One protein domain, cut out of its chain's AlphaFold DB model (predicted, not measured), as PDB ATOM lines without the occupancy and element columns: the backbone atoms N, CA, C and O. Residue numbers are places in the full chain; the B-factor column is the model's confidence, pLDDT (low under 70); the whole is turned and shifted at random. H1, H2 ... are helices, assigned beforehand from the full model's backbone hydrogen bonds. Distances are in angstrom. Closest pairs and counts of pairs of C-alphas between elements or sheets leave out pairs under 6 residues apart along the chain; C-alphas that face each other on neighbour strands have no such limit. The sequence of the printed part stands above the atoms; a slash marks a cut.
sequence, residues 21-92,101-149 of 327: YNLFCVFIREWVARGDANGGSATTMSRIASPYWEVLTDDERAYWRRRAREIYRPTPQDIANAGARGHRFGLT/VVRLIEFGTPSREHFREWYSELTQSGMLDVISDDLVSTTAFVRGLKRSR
ATOM      1  N   TYR A  21     229.815 185.036 223.448       91.75
ATOM      2  CA  TYR A  21     229.643 186.380 223.974       91.75
ATOM      3  C   TYR A  21     230.746 187.325 223.488       91.75
ATOM      4  O   TYR A  21     230.455 188.439 223.094       91.75
ATOM      5  N   ASN A  22     231.996 186.870 223.414       89.94
ATOM      6  CA  ASN A  22     233.099 187.655 222.869       89.94
ATOM      7  C   ASN A  22     232.869 187.993 221.394       89.94
ATOM      8  O   ASN A  22     233.141 189.118 220.994       89.94
ATOM      9  N   LEU A  23     232.361 187.041 220.600       89.44
ATOM     10  CA  LEU A  23     232.002 187.309 219.206       89.44
ATOM     11  C   LEU A  23     230.886 188.361 219.120       89.44
ATOM     12  O   LEU A  23     230.991 189.309 218.350       89.44
ATOM     13  N   PHE A  24     229.872 188.241 219.975       92.44
ATOM     14  CA  PHE A  24     228.815 189.240 220.081       92.44
ATOM     15  C   PHE A  24     229.334 190.622 220.511       92.44
ATOM     16  O   PHE A  24     228.906 191.630 219.966       92.44
ATOM     17  N   CYS A  25     230.299 190.702 221.432       90.50
ATOM     18  CA  CYS A  25     230.927 191.973 221.803       90.50
ATOM     19  C   CYS A  25     231.605 192.655 220.606       90.50
ATOM     20  O   CYS A  25     231.552 193.878 220.507       90.50
ATOM     21  N   VAL A  26     232.229 191.885 219.706       86.56
ATOM     22  CA  VAL A  26     232.807 192.432 218.468       86.56
ATOM     23  C   VAL A  26     231.700 192.941 217.548       86.56
ATOM     24  O   VAL A  26     231.817 194.053 217.047       86.56
ATOM     25  N   PHE A  27     230.603 192.194 217.396       89.50
ATOM     26  CA  PHE A  27     229.429 192.661 216.652       89.50
ATOM     27  C   PHE A  27     228.900 193.996 217.197       89.50
ATOM     28  O   PHE A  27     228.789 194.957 216.444       89.50
ATOM     29  N   ILE A  28     228.675 194.104 218.510       90.00
ATOM     30  CA  ILE A  28     228.225 195.355 219.141       90.00
ATOM     31  C   ILE A  28     229.230 196.491 218.919       90.00
ATOM     32  O   ILE A  28     228.830 197.604 218.591       90.00
ATOM     33  N   ARG A  29     230.534 196.232 219.064       85.31
ATOM     34  CA  ARG A  29     231.563 197.256 218.840       85.31
ATOM     35  C   ARG A  29     231.529 197.795 217.413       85.31
ATOM     36  O   ARG A  29     231.585 199.005 217.231       85.31
ATOM     37  N   GLU A  30     231.493 196.905 216.427       82.94
ATOM     38  CA  GLU A  30     231.600 197.291 215.019       82.94
ATOM     39  C   GLU A  30     230.309 197.901 214.472       82.94
ATOM     40  O   GLU A  30     230.378 198.784 213.624       82.94
ATOM     41  N   TRP A  31     229.148 197.466 214.965       78.06
ATOM     42  CA  TRP A  31     227.868 197.760 214.313       78.06
ATOM     43  C   TRP A  31     226.892 198.575 215.156       78.06
ATOM     44  O   TRP A  31     225.963 199.150 214.604       78.06
ATOM     45  N   VAL A  32     227.095 198.644 216.474       76.06
ATOM     46  CA  VAL A  32     226.160 199.311 217.400       76.06
ATOM     47  C   VAL A  32     226.811 200.479 218.141       76.06
ATOM     48  O   VAL A  32     226.153 201.477 218.401       76.06
ATOM     49  N   ALA A  33     228.096 200.375 218.488       69.62
ATOM     50  CA  ALA A  33     228.800 201.343 219.335       69.62
ATOM     51  C   ALA A  33     230.054 201.945 218.668       69.62
ATOM     52  O   ALA A  33     231.015 202.310 219.360       69.62
ATOM     53  N   ARG A  34     230.081 202.022 217.328       64.50
ATOM     54  CA  ARG A  34     231.212 202.596 216.580       64.50
ATOM     55  C   ARG A  34     231.378 204.070 216.970       64.50
ATOM     56  O   ARG A  34     230.501 204.881 216.716       64.50
ATOM     57  N   GLY A  35     232.500 204.401 217.612       58.34
ATOM     58  CA  GLY A  35     232.798 205.750 218.118       58.34
ATOM     59  C   GLY A  35     233.178 205.755 219.598       58.34
ATOM     60  O   GLY A  35     234.304 206.111 219.931       58.34
ATOM     61  N   ASP A  36     232.306 205.242 220.470       55.53
ATOM     62  CA  ASP A  36     232.530 205.240 221.929       55.53
ATOM     63  C   ASP A  36     233.474 204.123 222.402       55.53
ATOM     64  O   ASP A  36     234.069 204.189 223.481       55.53
ATOM     65  N   ALA A  37     233.613 203.063 221.600       56.78
ATOM     66  CA  ALA A  37     234.390 201.872 221.945       56.78
ATOM     67  C   ALA A  37     235.755 201.779 221.240       56.78
ATOM     68  O   ALA A  37     236.504 200.829 221.499       56.78
ATOM     69  N   ASN A  38     236.105 202.736 220.373       57.34
ATOM     70  CA  ASN A  38     237.389 202.736 219.671       57.34
ATOM     71  C   ASN A  38     238.526 202.986 220.677       57.34
ATOM     72  O   ASN A  38     238.730 204.096 221.151       57.34
ATOM     73  N   GLY A  39     239.236 201.914 221.048       60.41
ATOM     74  CA  GLY A  39     240.281 201.915 222.084       60.41
ATOM     75  C   GLY A  39     239.832 201.400 223.459       60.41
ATOM     76  O   GLY A  39     240.630 201.350 224.395       60.41
ATOM     77  N   GLY A  40     238.571 200.982 223.603       62.56
ATOM     78  CA  GLY A  40     238.049 200.434 224.851       62.56
ATOM     79  C   GLY A  40     238.652 199.069 225.196       62.56
ATOM     80  O   GLY A  40     238.719 198.165 224.366       62.56
ATOM     81  N   SER A  41     239.043 198.888 226.461       79.38
ATOM     82  CA  SER A  41     239.451 197.580 226.992       79.38
ATOM     83  C   SER A  41     238.369 196.509 226.769       79.38
ATOM     84  O   SER A  41     237.182 196.821 226.639       79.38
ATOM     85  N   ALA A  42     238.737 195.223 226.820       77.44
ATOM     86  CA  ALA A  42     237.767 194.121 226.768       77.44
ATOM     87  C   ALA A  42     236.640 194.256 227.814       77.44
ATOM     88  O   ALA A  42     235.496 193.888 227.552       77.44
ATOM     89  N   THR A  43     236.951 194.839 228.973       80.69
ATOM     90  CA  THR A  43     235.979 195.156 230.025       80.69
ATOM     91  C   THR A  43     234.974 196.212 229.569       80.69
ATOM     92  O   THR A  43     233.780 196.059 229.809       80.69
ATOM     93  N   THR A  44     235.432 197.257 228.877       83.88
ATOM     94  CA  THR A  44     234.567 198.305 228.318       83.88
ATOM     95  C   THR A  44     233.613 197.718 227.283       83.88
ATOM     96  O   THR A  44     232.409 197.945 227.375       83.88
ATOM     97  N   MET A  45     234.128 196.895 226.362       84.31
ATOM     98  CA  MET A  45     233.297 196.216 225.360       84.31
ATOM     99  C   MET A  45     232.247 195.313 226.009       84.31
ATOM    100  O   MET A  45     231.078 195.372 225.645       84.31
ATOM    101  N   SER A  46     232.635 194.514 227.009       86.50
ATOM    102  CA  SER A  46     231.686 193.667 227.739       86.50
ATOM    103  C   SER A  46     230.621 194.494 228.458       86.50
ATOM    104  O   SER A  46     229.446 194.145 228.410       86.50
ATOM    105  N   ARG A  47     230.996 195.617 229.078       88.12
ATOM    106  CA  ARG A  47     230.038 196.503 229.750       88.12
ATOM    107  C   ARG A  47     229.012 197.082 228.772       88.12
ATOM    108  O   ARG A  47     227.838 197.135 229.118       88.12
ATOM    109  N   ILE A  48     229.442 197.477 227.573       88.06
ATOM    110  CA  ILE A  48     228.555 198.001 226.520       88.06
ATOM    111  C   ILE A  48     227.673 196.885 225.941       88.06
ATOM    112  O   ILE A  48     226.486 197.094 225.730       88.06
ATOM    113  N   ALA A  49     228.220 195.687 225.722       90.94
ATOM    114  CA  ALA A  49     227.497 194.579 225.099       90.94
ATOM    115  C   ALA A  49     226.552 193.824 226.051       90.94
ATOM    116  O   ALA A  49     225.590 193.213 225.590       90.94
ATOM    117  N   SER A  50     226.802 193.824 227.368       93.62
ATOM    118  CA  SER A  50     225.998 193.057 228.341       93.62
ATOM    119  C   SER A  50     224.499 193.382 228.291       93.62
ATOM    120  O   SER A  50     223.714 192.441 228.175       93.62
ATOM    121  N   PRO A  51     224.074 194.664 228.285       92.56
ATOM    122  CA  PRO A  51     222.663 195.025 228.160       92.56
ATOM    123  C   PRO A  51     221.982 194.433 226.923       92.56
ATOM    124  O   PRO A  51     220.843 193.981 227.003       92.56
ATOM    125  N   TYR A  52     222.688 194.407 225.791       94.12
ATOM    126  CA  TYR A  52     222.171 193.881 224.528       94.12
ATOM    127  C   TYR A  52     222.158 192.349 224.500       94.12
ATOM    128  O   TYR A  52     221.278 191.732 223.913       94.12
ATOM    129  N   TRP A  53     223.096 191.704 225.190       96.12
ATOM    130  CA  TRP A  53     223.117 190.248 225.320       96.12
ATOM    131  C   TRP A  53     221.984 189.710 226.203       96.12
ATOM    132  O   TRP A  53     221.442 188.625 225.962       96.12
ATOM    133  N   GLU A  54     221.626 190.463 227.242       94.56
ATOM    134  CA  GLU A  54     220.532 190.131 228.157       94.56
ATOM    135  C   GLU A  54     219.175 190.101 227.452       94.56
ATOM    136  O   GLU A  54     218.348 189.261 227.803       94.56
ATOM    137  N   VAL A  55     218.965 190.947 226.435       95.25
ATOM    138  CA  VAL A  55     217.690 190.999 225.700       95.25
ATOM    139  C   VAL A  55     217.539 189.914 224.635       95.25
ATOM    140  O   VAL A  55     216.405 189.625 224.254       95.25
ATOM    141  N   LEU A  56     218.640 189.289 224.199       94.50
ATOM    142  CA  LEU A  56     218.588 188.166 223.262       94.50
ATOM    143  C   LEU A  56     217.880 186.956 223.882       94.50
ATOM    144  O   LEU A  56     218.146 186.569 225.025       94.50
ATOM    145  N   THR A  57     217.042 186.317 223.080       96.19
ATOM    146  CA  THR A  57     216.455 185.003 223.346       96.19
ATOM    147  C   THR A  57     217.525 183.908 223.359       96.19
ATOM    148  O   THR A  57     218.657 184.078 222.890       96.19
ATOM    149  N   ASP A  58     217.183 182.740 223.899       96.38
ATOM    150  CA  ASP A  58     218.127 181.622 223.943       96.38
ATOM    151  C   ASP A  58     218.487 181.085 222.550       96.38
ATOM    152  O   ASP A  58     219.633 180.660 222.354       96.38
ATOM    153  N   ASP A  59     217.580 181.187 221.577       95.81
ATOM    154  CA  ASP A  59     217.822 180.801 220.183       95.81
ATOM    155  C   ASP A  59     218.802 181.751 219.486       95.81
ATOM    156  O   ASP A  59     219.756 181.300 218.843       95.81
ATOM    157  N   GLU A  60     218.674 183.060 219.704       95.44
ATOM    158  CA  GLU A  60     219.627 184.065 219.207       95.44
ATOM    159  C   GLU A  60     221.003 183.897 219.880       95.44
ATOM    160  O   GLU A  60     222.061 183.943 219.244       95.44
ATOM    161  N   ARG A  61     221.043 183.571 221.177       95.62
ATOM    162  CA  ARG A  61     222.308 183.215 221.851       95.62
ATOM    163  C   ARG A  61     222.885 181.887 221.357       95.62
ATOM    164  O   ARG A  61     224.102 181.667 221.465       95.62
ATOM    165  N   ALA A  62     222.047 180.963 220.891       94.31
ATOM    166  CA  ALA A  62     222.476 179.718 220.265       94.31
ATOM    167  C   ALA A  62     223.024 179.967 218.854       94.31
ATOM    168  O   ALA A  62     224.017 179.334 218.487       94.31
ATOM    169  N   TYR A  63     222.476 180.935 218.120       94.06
ATOM    170  CA  TYR A  63     223.014 181.408 216.846       94.06
ATOM    171  C   TYR A  63     224.467 181.886 216.984       94.06
ATOM    172  O   TYR A  63     225.365 181.307 216.367       94.06
ATOM    173  N   TRP A  64     224.753 182.808 217.910       93.69
ATOM    174  CA  TRP A  64     226.132 183.265 218.162       93.69
ATOM    175  C   TRP A  64     227.068 182.143 218.622       93.69
ATOM    176  O   TRP A  64     228.276 182.173 218.380       93.69
ATOM    177  N   ARG A  65     226.522 181.113 219.282       92.56
ATOM    178  CA  ARG A  65     227.278 179.901 219.624       92.56
ATOM    179  C   ARG A  65     227.651 179.097 218.377       92.56
ATOM    180  O   ARG A  65     228.768 178.583 218.344       92.56
ATOM    181  N   ARG A  66     226.750 178.963 217.398       91.19
ATOM    182  CA  ARG A  66     227.031 178.303 216.111       91.19
ATOM    183  C   ARG A  66     228.076 179.088 215.321       91.19
ATOM    184  O   ARG A  66     229.125 178.520 215.034       91.19
ATOM    185  N   ARG A  67     227.889 180.402 215.161       88.38
ATOM    186  CA  ARG A  67     228.861 181.281 214.486       88.38
ATOM    187  C   ARG A  67     230.246 181.250 215.124       88.38
ATOM    188  O   ARG A  67     231.246 181.047 214.445       88.38
ATOM    189  N   ALA A  68     230.334 181.323 216.454       87.00
ATOM    190  CA  ALA A  68     231.621 181.164 217.131       87.00
ATOM    191  C   ALA A  68     232.252 179.788 216.841       87.00
ATOM    192  O   ALA A  68     233.453 179.690 216.620       87.00
ATOM    193  N   ARG A  69     231.476 178.701 216.794       86.44
ATOM    194  CA  ARG A  69     232.031 177.386 216.433       86.44
ATOM    195  C   ARG A  69     232.526 177.328 214.990       86.44
ATOM    196  O   ARG A  69     233.496 176.616 214.763       86.44
ATOM    197  N   GLU A  70     231.906 178.051 214.064       84.31
ATOM    198  CA  GLU A  70     232.342 178.136 212.663       84.31
ATOM    199  C   GLU A  70     233.701 178.832 212.544       84.31
ATOM    200  O   GLU A  70     234.630 178.239 212.000       84.31
ATOM    201  N   ILE A  71     233.874 180.002 213.175       78.75
ATOM    202  CA  ILE A  71     235.162 180.733 213.200       78.75
ATOM    203  C   ILE A  71     236.287 179.871 213.782       78.75
ATOM    204  O   ILE A  71     237.439 179.920 213.346       78.75
ATOM    205  N   TYR A  72     235.969 179.091 214.818       70.88
ATOM    206  CA  TYR A  72     236.936 178.247 215.517       70.88
ATOM    207  C   TYR A  72     236.878 176.786 215.083       70.88
ATOM    208  O   TYR A  72     237.445 175.941 215.787       70.88
ATOM    209  N   ARG A  73     236.238 176.476 213.946       77.31
ATOM    210  CA  ARG A  73     236.253 175.121 213.403       77.31
ATOM    211  C   ARG A  73     237.713 174.791 213.083       77.31
ATOM    212  O   ARG A  73     238.331 175.504 212.294       77.31
ATOM    213  N   PRO A  74     238.306 173.773 213.729       65.75
ATOM    214  CA  PRO A  74     239.693 173.427 213.471       65.75
ATOM    215  C   PRO A  74     239.832 173.069 211.995       65.75
ATOM    216  O   PRO A  74     239.133 172.176 211.511       65.75
ATOM    217  N   THR A  75     240.708 173.762 211.274       71.38
ATOM    218  CA  THR A  75     241.088 173.319 209.933       71.38
ATOM    219  C   THR A  75     241.876 172.008 210.044       71.38
ATOM    220  O   THR A  75     242.490 171.752 211.085       71.38
ATOM    221  N   PRO A  76     241.920 171.164 209.001       72.75
ATOM    222  CA  PRO A  76     242.776 169.974 208.998       72.75
ATOM    223  C   PRO A  76     244.237 170.305 209.346       72.75
ATOM    224  O   PRO A  76     244.873 169.585 210.114       72.75
ATOM    225  N   GLN A  77     244.724 171.462 208.887       67.25
ATOM    226  CA  GLN A  77     246.032 172.011 209.243       67.25
ATOM    227  C   GLN A  77     246.152 172.317 210.747       67.25
ATOM    228  O   GLN A  77     247.181 172.040 211.357       67.25
ATOM    229  N   ASP A  78     245.108 172.877 211.368       65.31
ATOM    230  CA  ASP A  78     245.073 173.151 212.810       65.31
ATOM    231  C   ASP A  78     245.079 171.861 213.629       65.31
ATOM    232  O   ASP A  78     245.720 171.813 214.676       65.31
ATOM    233  N   ILE A  79     244.404 170.815 213.149       67.38
ATOM    234  CA  ILE A  79     244.392 169.491 213.782       67.38
ATOM    235  C   ILE A  79     245.777 168.841 213.666       67.38
ATOM    236  O   ILE A  79     246.311 168.370 214.671       67.38
ATOM    237  N   ALA A  80     246.392 168.886 212.480       66.62
ATOM    238  CA  ALA A  80     247.741 168.370 212.242       66.62
ATOM    239  C   ALA A  80     248.791 169.092 213.108       66.62
ATOM    240  O   ALA A  80     249.630 168.457 213.748       66.62
ATOM    241  N   ASN A  81     248.694 170.419 213.210       62.44
ATOM    242  CA  ASN A  81     249.593 171.225 214.033       62.44
ATOM    243  C   ASN A  81     249.346 171.045 215.538       62.44
ATOM    244  O   ASN A  81     250.309 171.027 216.304       62.44
ATOM    245  N   ALA A  82     248.091 170.885 215.971       59.66
ATOM    246  CA  ALA A  82     247.749 170.637 217.374       59.66
ATOM    247  C   ALA A  82     248.247 169.267 217.864       59.66
ATOM    248  O   ALA A  82     248.599 169.140 219.038       59.66
ATOM    249  N   GLY A  83     248.315 168.270 216.973       57.72
ATOM    250  CA  GLY A  83     248.946 166.978 217.256       57.72
ATOM    251  C   GLY A  83     250.467 167.070 217.423       57.72
ATOM    252  O   GLY A  83     251.038 166.330 218.218       57.72
ATOM    253  N   ALA A  84     251.122 168.007 216.729       52.72
ATOM    254  CA  ALA A  84     252.578 168.173 216.758       52.72
ATOM    255  C   ALA A  84     253.077 169.124 217.863       52.72
ATOM    256  O   ALA A  84     254.179 168.960 218.386       52.72
ATOM    257  N   ARG A  85     252.298 170.151 218.215       48.31
ATOM    258  CA  ARG A  85     252.623 171.136 219.256       48.31
ATOM    259  C   ARG A  85     251.311 171.547 219.903       48.31
ATOM    260  O   ARG A  85     250.435 172.036 219.203       48.31
ATOM    261  N   GLY A  86     251.171 171.376 221.217       49.12
ATOM    262  CA  GLY A  86     249.952 171.675 221.987       49.12
ATOM    263  C   GLY A  86     249.555 173.161 222.035       49.12
ATOM    264  O   GLY A  86     249.368 173.726 223.110       49.12
ATOM    265  N   HIS A  87     249.440 173.824 220.886       45.47
ATOM    266  CA  HIS A  87     249.042 175.212 220.743       45.47
ATOM    267  C   HIS A  87     247.524 175.344 220.679       45.47
ATOM    268  O   HIS A  87     246.836 174.676 219.910       45.47
ATOM    269  N   ARG A  88     247.005 176.252 221.509       48.72
ATOM    270  CA  ARG A  88     245.595 176.632 221.567       48.72
ATOM    271  C   ARG A  88     245.420 178.058 221.059       48.72
ATOM    272  O   ARG A  88     246.284 178.915 221.230       48.72
ATOM    273  N   PHE A  89     244.286 178.297 220.414       45.97
ATOM    274  CA  PHE A  89     243.982 179.534 219.701       45.97
ATOM    275  C   PHE A  89     243.164 180.499 220.560       45.97
ATOM    276  O   PHE A  89     242.212 180.077 221.215       45.97
ATOM    277  N   GLY A  90     243.497 181.790 220.510       41.19
ATOM    278  CA  GLY A  90     242.759 182.852 221.196       41.19
ATOM    279  C   GLY A  90     242.541 184.058 220.295       41.19
ATOM    280  O   GLY A  90     243.265 184.248 219.317       41.19
ATOM    281  N   LEU A  91     241.536 184.861 220.641       40.72
ATOM    282  CA  LEU A  91     241.368 186.211 220.112       40.72
ATOM    283  C   LEU A  91     242.572 187.051 220.532       40.72
ATOM    284  O   LEU A  91     242.854 187.195 221.720       40.72
ATOM    285  N   THR A  92     243.274 187.598 219.551       45.28
ATOM    286  CA  THR A  92     244.159 188.742 219.769       45.28
ATOM    287  C   THR A  92     243.479 189.966 219.188       45.28
ATOM    288  O   THR A  92     242.673 189.825 218.272       45.28
ATOM    289  N   VAL A 101     230.947 198.305 204.927       39.22
ATOM    290  CA  VAL A 101     229.545 197.907 204.913       39.22
ATOM    291  C   VAL A 101     228.738 198.772 205.896       39.22
ATOM    292  O   VAL A 101     228.997 198.795 207.095       39.22
ATOM    293  N   VAL A 102     227.796 199.518 205.310       45.66
ATOM    294  CA  VAL A 102     226.599 200.204 205.844       45.66
ATOM    295  C   VAL A 102     226.698 200.814 207.256       45.66
ATOM    296  O   VAL A 102     226.637 200.143 208.285       45.66
ATOM    297  N   ARG A 103     226.740 202.153 207.285       50.28
ATOM    298  CA  ARG A 103     226.642 203.006 208.479       50.28
ATOM    299  C   ARG A 103     225.190 203.074 208.945       50.28
ATOM    300  O   ARG A 103     224.417 203.841 208.386       50.28
ATOM    301  N   LEU A 104     224.812 202.281 209.942       47.16
ATOM    302  CA  LEU A 104     223.417 202.256 210.397       47.16
ATOM    303  C   LEU A 104     223.105 203.176 211.583       47.16
ATOM    304  O   LEU A 104     221.936 203.467 211.796       47.16
ATOM    305  N   ILE A 105     224.085 203.666 212.354       49.06
ATOM    306  CA  ILE A 105     223.773 204.450 213.563       49.06
ATOM    307  C   ILE A 105     224.839 205.530 213.816       49.06
ATOM    308  O   ILE A 105     225.874 205.266 214.417       49.06
ATOM    309  N   GLU A 106     224.575 206.768 213.385       53.12
ATOM    310  CA  GLU A 106     225.285 207.975 213.866       53.12
ATOM    311  C   GLU A 106     224.680 208.516 215.186       53.12
ATOM    312  O   GLU A 106     225.131 209.522 215.729       53.12
ATOM    313  N   PHE A 107     223.673 207.834 215.747       53.16
ATOM    314  CA  PHE A 107     222.854 208.298 216.871       53.16
ATOM    315  C   PHE A 107     223.130 207.555 218.187       53.16
ATOM    316  O   PHE A 107     222.258 206.858 218.694       53.16
ATOM    317  N   GLY A 108     224.318 207.720 218.778       66.62
ATOM    318  CA  GLY A 108     224.626 207.205 220.125       66.62
ATOM    319  C   GLY A 108     224.379 205.696 220.324       66.62
ATOM    320  O   GLY A 108     224.075 204.949 219.398       66.62
ATOM    321  N   THR A 109     224.531 205.202 221.556       73.38
ATOM    322  CA  THR A 109     224.169 203.809 221.869       73.38
ATOM    323  C   THR A 109     222.642 203.649 221.882       73.38
ATOM    324  O   THR A 109     221.996 204.307 222.705       73.38
ATOM    325  N   PRO A 110     222.049 202.771 221.048       82.00
ATOM    326  CA  PRO A 110     220.599 202.616 220.971       82.00
ATOM    327  C   PRO A 110     220.018 202.071 222.279       82.00
ATOM    328  O   PRO A 110     220.683 201.344 223.029       82.00
ATOM    329  N   SER A 111     218.746 202.389 222.540       90.19
ATOM    330  CA  SER A 111     218.005 201.805 223.663       90.19
ATOM    331  C   SER A 111     217.880 200.280 223.502       90.19
ATOM    332  O   SER A 111     218.033 199.729 222.411       90.19
ATOM    333  N   ARG A 112     217.586 199.572 224.600       91.00
ATOM    334  CA  ARG A 112     217.404 198.108 224.582       91.00
ATOM    335  C   ARG A 112     216.255 197.668 223.667       91.00
ATOM    336  O   ARG A 112     216.357 196.621 223.035       91.00
ATOM    337  N   GLU A 113     215.186 198.455 223.615       91.88
ATOM    338  CA  GLU A 113     214.008 198.196 222.782       91.88
ATOM    339  C   GLU A 113     214.338 198.402 221.305       91.88
ATOM    340  O   GLU A 113     214.141 197.491 220.506       91.88
ATOM    341  N   HIS A 114     214.978 199.527 220.976       89.50
ATOM    342  CA  HIS A 114     215.393 199.827 219.609       89.50
ATOM    343  C   HIS A 114     216.402 198.801 219.079       89.50
ATOM    344  O   HIS A 114     216.291 198.331 217.950       89.50
ATOM    345  N   PHE A 115     217.356 198.377 219.918       92.56
ATOM    346  CA  PHE A 115     218.264 197.289 219.560       92.56
ATOM    347  C   PHE A 115     217.508 195.995 219.245       92.56
ATOM    348  O   PHE A 115     217.893 195.282 218.325       92.56
ATOM    349  N   ARG A 116     216.449 195.667 219.994       93.12
ATOM    350  CA  ARG A 116     215.683 194.433 219.781       93.12
ATOM    351  C   ARG A 116     214.903 194.465 218.469       93.12
ATOM    352  O   ARG A 116     214.900 193.461 217.763       93.12
ATOM    353  N   GLU A 117     214.277 195.593 218.147       91.25
ATOM    354  CA  GLU A 117     213.592 195.801 216.864       91.25
ATOM    355  C   GLU A 117     214.576 195.665 215.700       91.25
ATOM    356  O   GLU A 117     214.390 194.816 214.829       91.25
ATOM    357  N   TRP A 118     215.689 196.397 215.765       91.50
ATOM    358  CA  TRP A 118     216.742 196.357 214.754       91.50
ATOM    359  C   TRP A 118     217.371 194.965 214.600       91.50
ATOM    360  O   TRP A 118     217.563 194.472 213.490       91.50
ATOM    361  N   TYR A 119     217.663 194.280 215.708       92.62
ATOM    362  CA  TYR A 119     218.226 192.929 215.677       92.62
ATOM    363  C   TYR A 119     217.244 191.917 215.071       92.62
ATOM    364  O   TYR A 119     217.652 191.035 214.308       92.62
ATOM    365  N   SER A 120     215.947 192.057 215.366       92.19
ATOM    366  CA  SER A 120     214.894 191.246 214.750       92.19
ATOM    367  C   SER A 120     214.814 191.497 213.244       92.19
ATOM    368  O   SER A 120     214.739 190.539 212.478       92.19
ATOM    369  N   GLU A 121     214.883 192.753 212.805       89.69
ATOM    370  CA  GLU A 121     214.883 193.119 211.385       89.69
ATOM    371  C   GLU A 121     216.102 192.547 210.644       89.69
ATOM    372  O   GLU A 121     215.961 191.924 209.589       89.69
ATOM    373  N   LEU A 122     217.300 192.654 211.228       89.50
ATOM    374  CA  LEU A 122     218.511 192.036 210.677       89.50
ATOM    375  C   LEU A 122     218.402 190.514 210.575       89.50
ATOM    376  O   LEU A 122     218.915 189.910 209.632       89.50
ATOM    377  N   THR A 123     217.757 189.888 211.558       90.88
ATOM    378  CA  THR A 123     217.559 188.438 211.571       90.88
ATOM    379  C   THR A 123     216.559 188.020 210.492       90.88
ATOM    380  O   THR A 123     216.823 187.077 209.751       90.88
ATOM    381  N   GLN A 124     215.436 188.733 210.360       90.44
ATOM    382  CA  GLN A 124     214.383 188.431 209.381       90.44
ATOM    383  C   GLN A 124     214.822 188.695 207.937       90.44
ATOM    384  O   GLN A 124     214.475 187.928 207.043       90.44
ATOM    385  N   SER A 125     215.615 189.743 207.711       89.75
ATOM    386  CA  SER A 125     216.170 190.072 206.392       89.75
ATOM    387  C   SER A 125     217.333 189.166 205.965       89.75
ATOM    388  O   SER A 125     217.778 189.247 204.823       89.75
ATOM    389  N   GLY A 126     217.865 188.330 206.865       89.88
ATOM    390  CA  GLY A 126     219.079 187.541 206.625       89.88
ATOM    391  C   GLY A 126     220.375 188.366 206.636       89.88
ATOM    392  O   GLY A 126     221.466 187.812 206.504       89.88
ATOM    393  N   MET A 127     220.295 189.683 206.857       86.88
ATOM    394  CA  MET A 127     221.466 190.560 206.948       86.88
ATOM    395  C   MET A 127     222.372 190.209 208.128       86.88
ATOM    396  O   MET A 127     223.585 190.405 208.051       86.88
ATOM    397  N   LEU A 128     221.813 189.649 209.203       89.19
ATOM    398  CA  LEU A 128     222.600 189.162 210.331       89.19
ATOM    399  C   LEU A 128     223.604 188.076 209.904       89.19
ATOM    400  O   LEU A 128     224.725 188.045 210.417       89.19
ATOM    401  N   ASP A 129     223.235 187.217 208.952       87.00
ATOM    402  CA  ASP A 129     224.140 186.200 208.415       87.00
ATOM    403  C   ASP A 129     225.264 186.846 207.611       87.00
ATOM    404  O   ASP A 129     226.428 186.594 207.907       87.00
ATOM    405  N   VAL A 130     224.946 187.777 206.714       84.75
ATOM    406  CA  VAL A 130     225.953 188.505 205.922       84.75
ATOM    407  C   VAL A 130     226.944 189.255 206.822       84.75
ATOM    408  O   VAL A 130     228.158 189.130 206.661       84.75
ATOM    409  N   ILE A 131     226.442 189.988 207.820       84.25
ATOM    410  CA  ILE A 131     227.274 190.754 208.762       84.25
ATOM    411  C   ILE A 131     228.145 189.826 209.612       84.25
ATOM    412  O   ILE A 131     229.315 190.111 209.883       84.25
ATOM    413  N   SER A 132     227.586 188.707 210.068       84.38
ATOM    414  CA  SER A 132     228.356 187.751 210.858       84.38
ATOM    415  C   SER A 132     229.381 186.991 210.019       84.38
ATOM    416  O   SER A 132     230.442 186.690 210.560       84.38
ATOM    417  N   ASP A 133     229.131 186.742 208.731       82.06
ATOM    418  CA  ASP A 133     230.126 186.188 207.804       82.06
ATOM    419  C   ASP A 133     231.273 187.167 207.551       82.06
ATOM    420  O   ASP A 133     232.432 186.747 207.565       82.06
ATOM    421  N   ASP A 134     230.985 188.465 207.417       78.81
ATOM    422  CA  ASP A 134     232.034 189.487 207.342       78.81
ATOM    423  C   ASP A 134     232.895 189.454 208.615       78.81
ATOM    424  O   ASP A 134     234.107 189.249 208.543       78.81
ATOM    425  N   LEU A 135     232.267 189.483 209.798       76.12
ATOM    426  CA  LEU A 135     232.967 189.363 211.084       76.12
ATOM    427  C   LEU A 135     233.801 188.077 211.191       76.12
ATOM    428  O   LEU A 135     234.930 188.109 211.697       76.12
ATOM    429  N   VAL A 136     233.265 186.940 210.740       71.12
ATOM    430  CA  VAL A 136     233.972 185.651 210.680       71.12
ATOM    431  C   VAL A 136     235.202 185.771 209.786       71.12
ATOM    432  O   VAL A 136     236.295 185.387 210.214       71.12
ATOM    433  N   SER A 137     235.036 186.330 208.588       68.62
ATOM    434  CA  SER A 137     236.084 186.495 207.582       68.62
ATOM    435  C   SER A 137     237.202 187.403 208.087       68.62
ATOM    436  O   SER A 137     238.362 186.982 208.119       68.62
ATOM    437  N   THR A 138     236.877 188.589 208.620       67.12
ATOM    438  CA  THR A 138     237.894 189.506 209.163       67.12
ATOM    439  C   THR A 138     238.633 188.870 210.344       67.12
ATOM    440  O   THR A 138     239.857 188.973 210.457       67.12
ATOM    441  N   THR A 139     237.918 188.148 211.217       66.50
ATOM    442  CA  THR A 139     238.511 187.450 212.376       66.50
ATOM    443  C   THR A 139     239.422 186.300 211.967       66.50
ATOM    444  O   THR A 139     240.515 186.130 212.527       66.50
ATOM    445  N   ALA A 140     239.007 185.507 210.984       62.50
ATOM    446  CA  ALA A 140     239.799 184.410 210.449       62.50
ATOM    447  C   ALA A 140     241.037 184.924 209.697       62.50
ATOM    448  O   ALA A 140     242.134 184.391 209.889       62.50
ATOM    449  N   PHE A 141     240.893 185.995 208.915       56.47
ATOM    450  CA  PHE A 141     241.973 186.614 208.150       56.47
ATOM    451  C   PHE A 141     243.065 187.200 209.054       56.47
ATOM    452  O   PHE A 141     244.241 186.860 208.900       56.47
ATOM    453  N   VAL A 142     242.694 187.980 210.079       60.44
ATOM    454  CA  VAL A 142     243.650 188.509 211.075       60.44
ATOM    455  C   VAL A 142     244.410 187.371 211.767       60.44
ATOM    456  O   VAL A 142     245.615 187.470 212.029       60.44
ATOM    457  N   ARG A 143     243.739 186.242 212.022       60.62
ATOM    458  CA  ARG A 143     244.381 185.041 212.570       60.62
ATOM    459  C   ARG A 143     245.340 184.381 211.574       60.62
ATOM    460  O   ARG A 143     246.399 183.917 211.998       60.62
ATOM    461  N   GLY A 144     244.999 184.338 210.288       57.66
ATOM    462  CA  GLY A 144     245.873 183.850 209.216       57.66
ATOM    463  C   GLY A 144     247.143 184.694 209.073       57.66
ATOM    464  O   GLY A 144     248.252 184.159 209.121       57.66
ATOM    465  N   LEU A 145     246.999 186.021 209.027       54.28
ATOM    466  CA  LEU A 145     248.120 186.963 208.951       54.28
ATOM    467  C   LEU A 145     249.066 186.859 210.155       54.28
ATOM    468  O   LEU A 145     250.288 186.833 209.986       54.28
ATOM    469  N   LYS A 146     248.531 186.733 211.377       51.91
ATOM    470  CA  LYS A 146     249.366 186.561 212.581       51.91
ATOM    471  C   LYS A 146     250.123 185.225 212.599       51.91
ATOM    472  O   LYS A 146     251.178 185.159 213.221       51.91
ATOM    473  N   ARG A 147     249.653 184.187 211.893       49.53
ATOM    474  CA  ARG A 147     250.401 182.921 211.716       49.53
ATOM    475  C   ARG A 147     251.545 183.034 210.709       49.53
ATOM    476  O   ARG A 147     252.540 182.340 210.875       49.53
ATOM    477  N   SER A 148     251.416 183.907 209.708       43.66
ATOM    478  CA  SER A 148     252.456 184.146 208.693       43.66
ATOM    479  C   SER A 148     253.610 185.024 209.209       43.66
ATOM    480  O   SER A 148     254.696 185.055 208.634       43.66
ATOM    481  N   ARG A 149     253.441 185.693 210.359       42.09
ATOM    482  CA  ARG A 149     254.511 186.453 211.024       42.09
ATOM    483  C   ARG A 149     255.488 185.549 211.796       42.09
ATOM    484  O   ARG A 149     255.717 185.731 212.987       42.09
TER     485      ARG A 149
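What this domain is: This is residues 21 to 92 and 101 to 149 of the 327 residues of an uncharacterized protein of Trametes coccinea BRFM310 (UniProt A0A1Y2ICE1). Short H1 sits in the middle, with H2 crossing it and H3 packed on it near Leu 23, by its first end; long H6 runs the same way as H3, H5 closes one end, and H4 lies alone toward the other. The printed part has 121 residues, with six named helices and no named strand: all helix, mostly crossed. It is only just compact, close to loose: radius of gyration of the C-alphas 15.9 A, spans 49 by 30 by 25 A.

How they stand to each other: Look for H1 at residues 21 to 31, H2 at 42 to 55, H3 at 58 to 71, H4 at 76 to 84, H5 at 112 to 124, H6 at 127 to 148. H1 touches H2 about perpendicular, at 86 degrees, closest at C-alphas 25 and 49, 5.4 A. H3 touches H6, closest at C-alphas 71 and 136, 5.7 A. Every O i to N i+4 pair is within hydrogen-bond range except in H2, 7 of 10.

Where its parts are: Find C-alpha 21 at (229.643, 186.380, 223.974); H6 runs 31.7 A to C-alpha 148 at (252.456, 184.146, 208.693).

The domain as a whole: Across the cut, residues 93 to 100, C-alphas 92 and 101 are 22.8 A apart; 46 residues have pLDDT under 70.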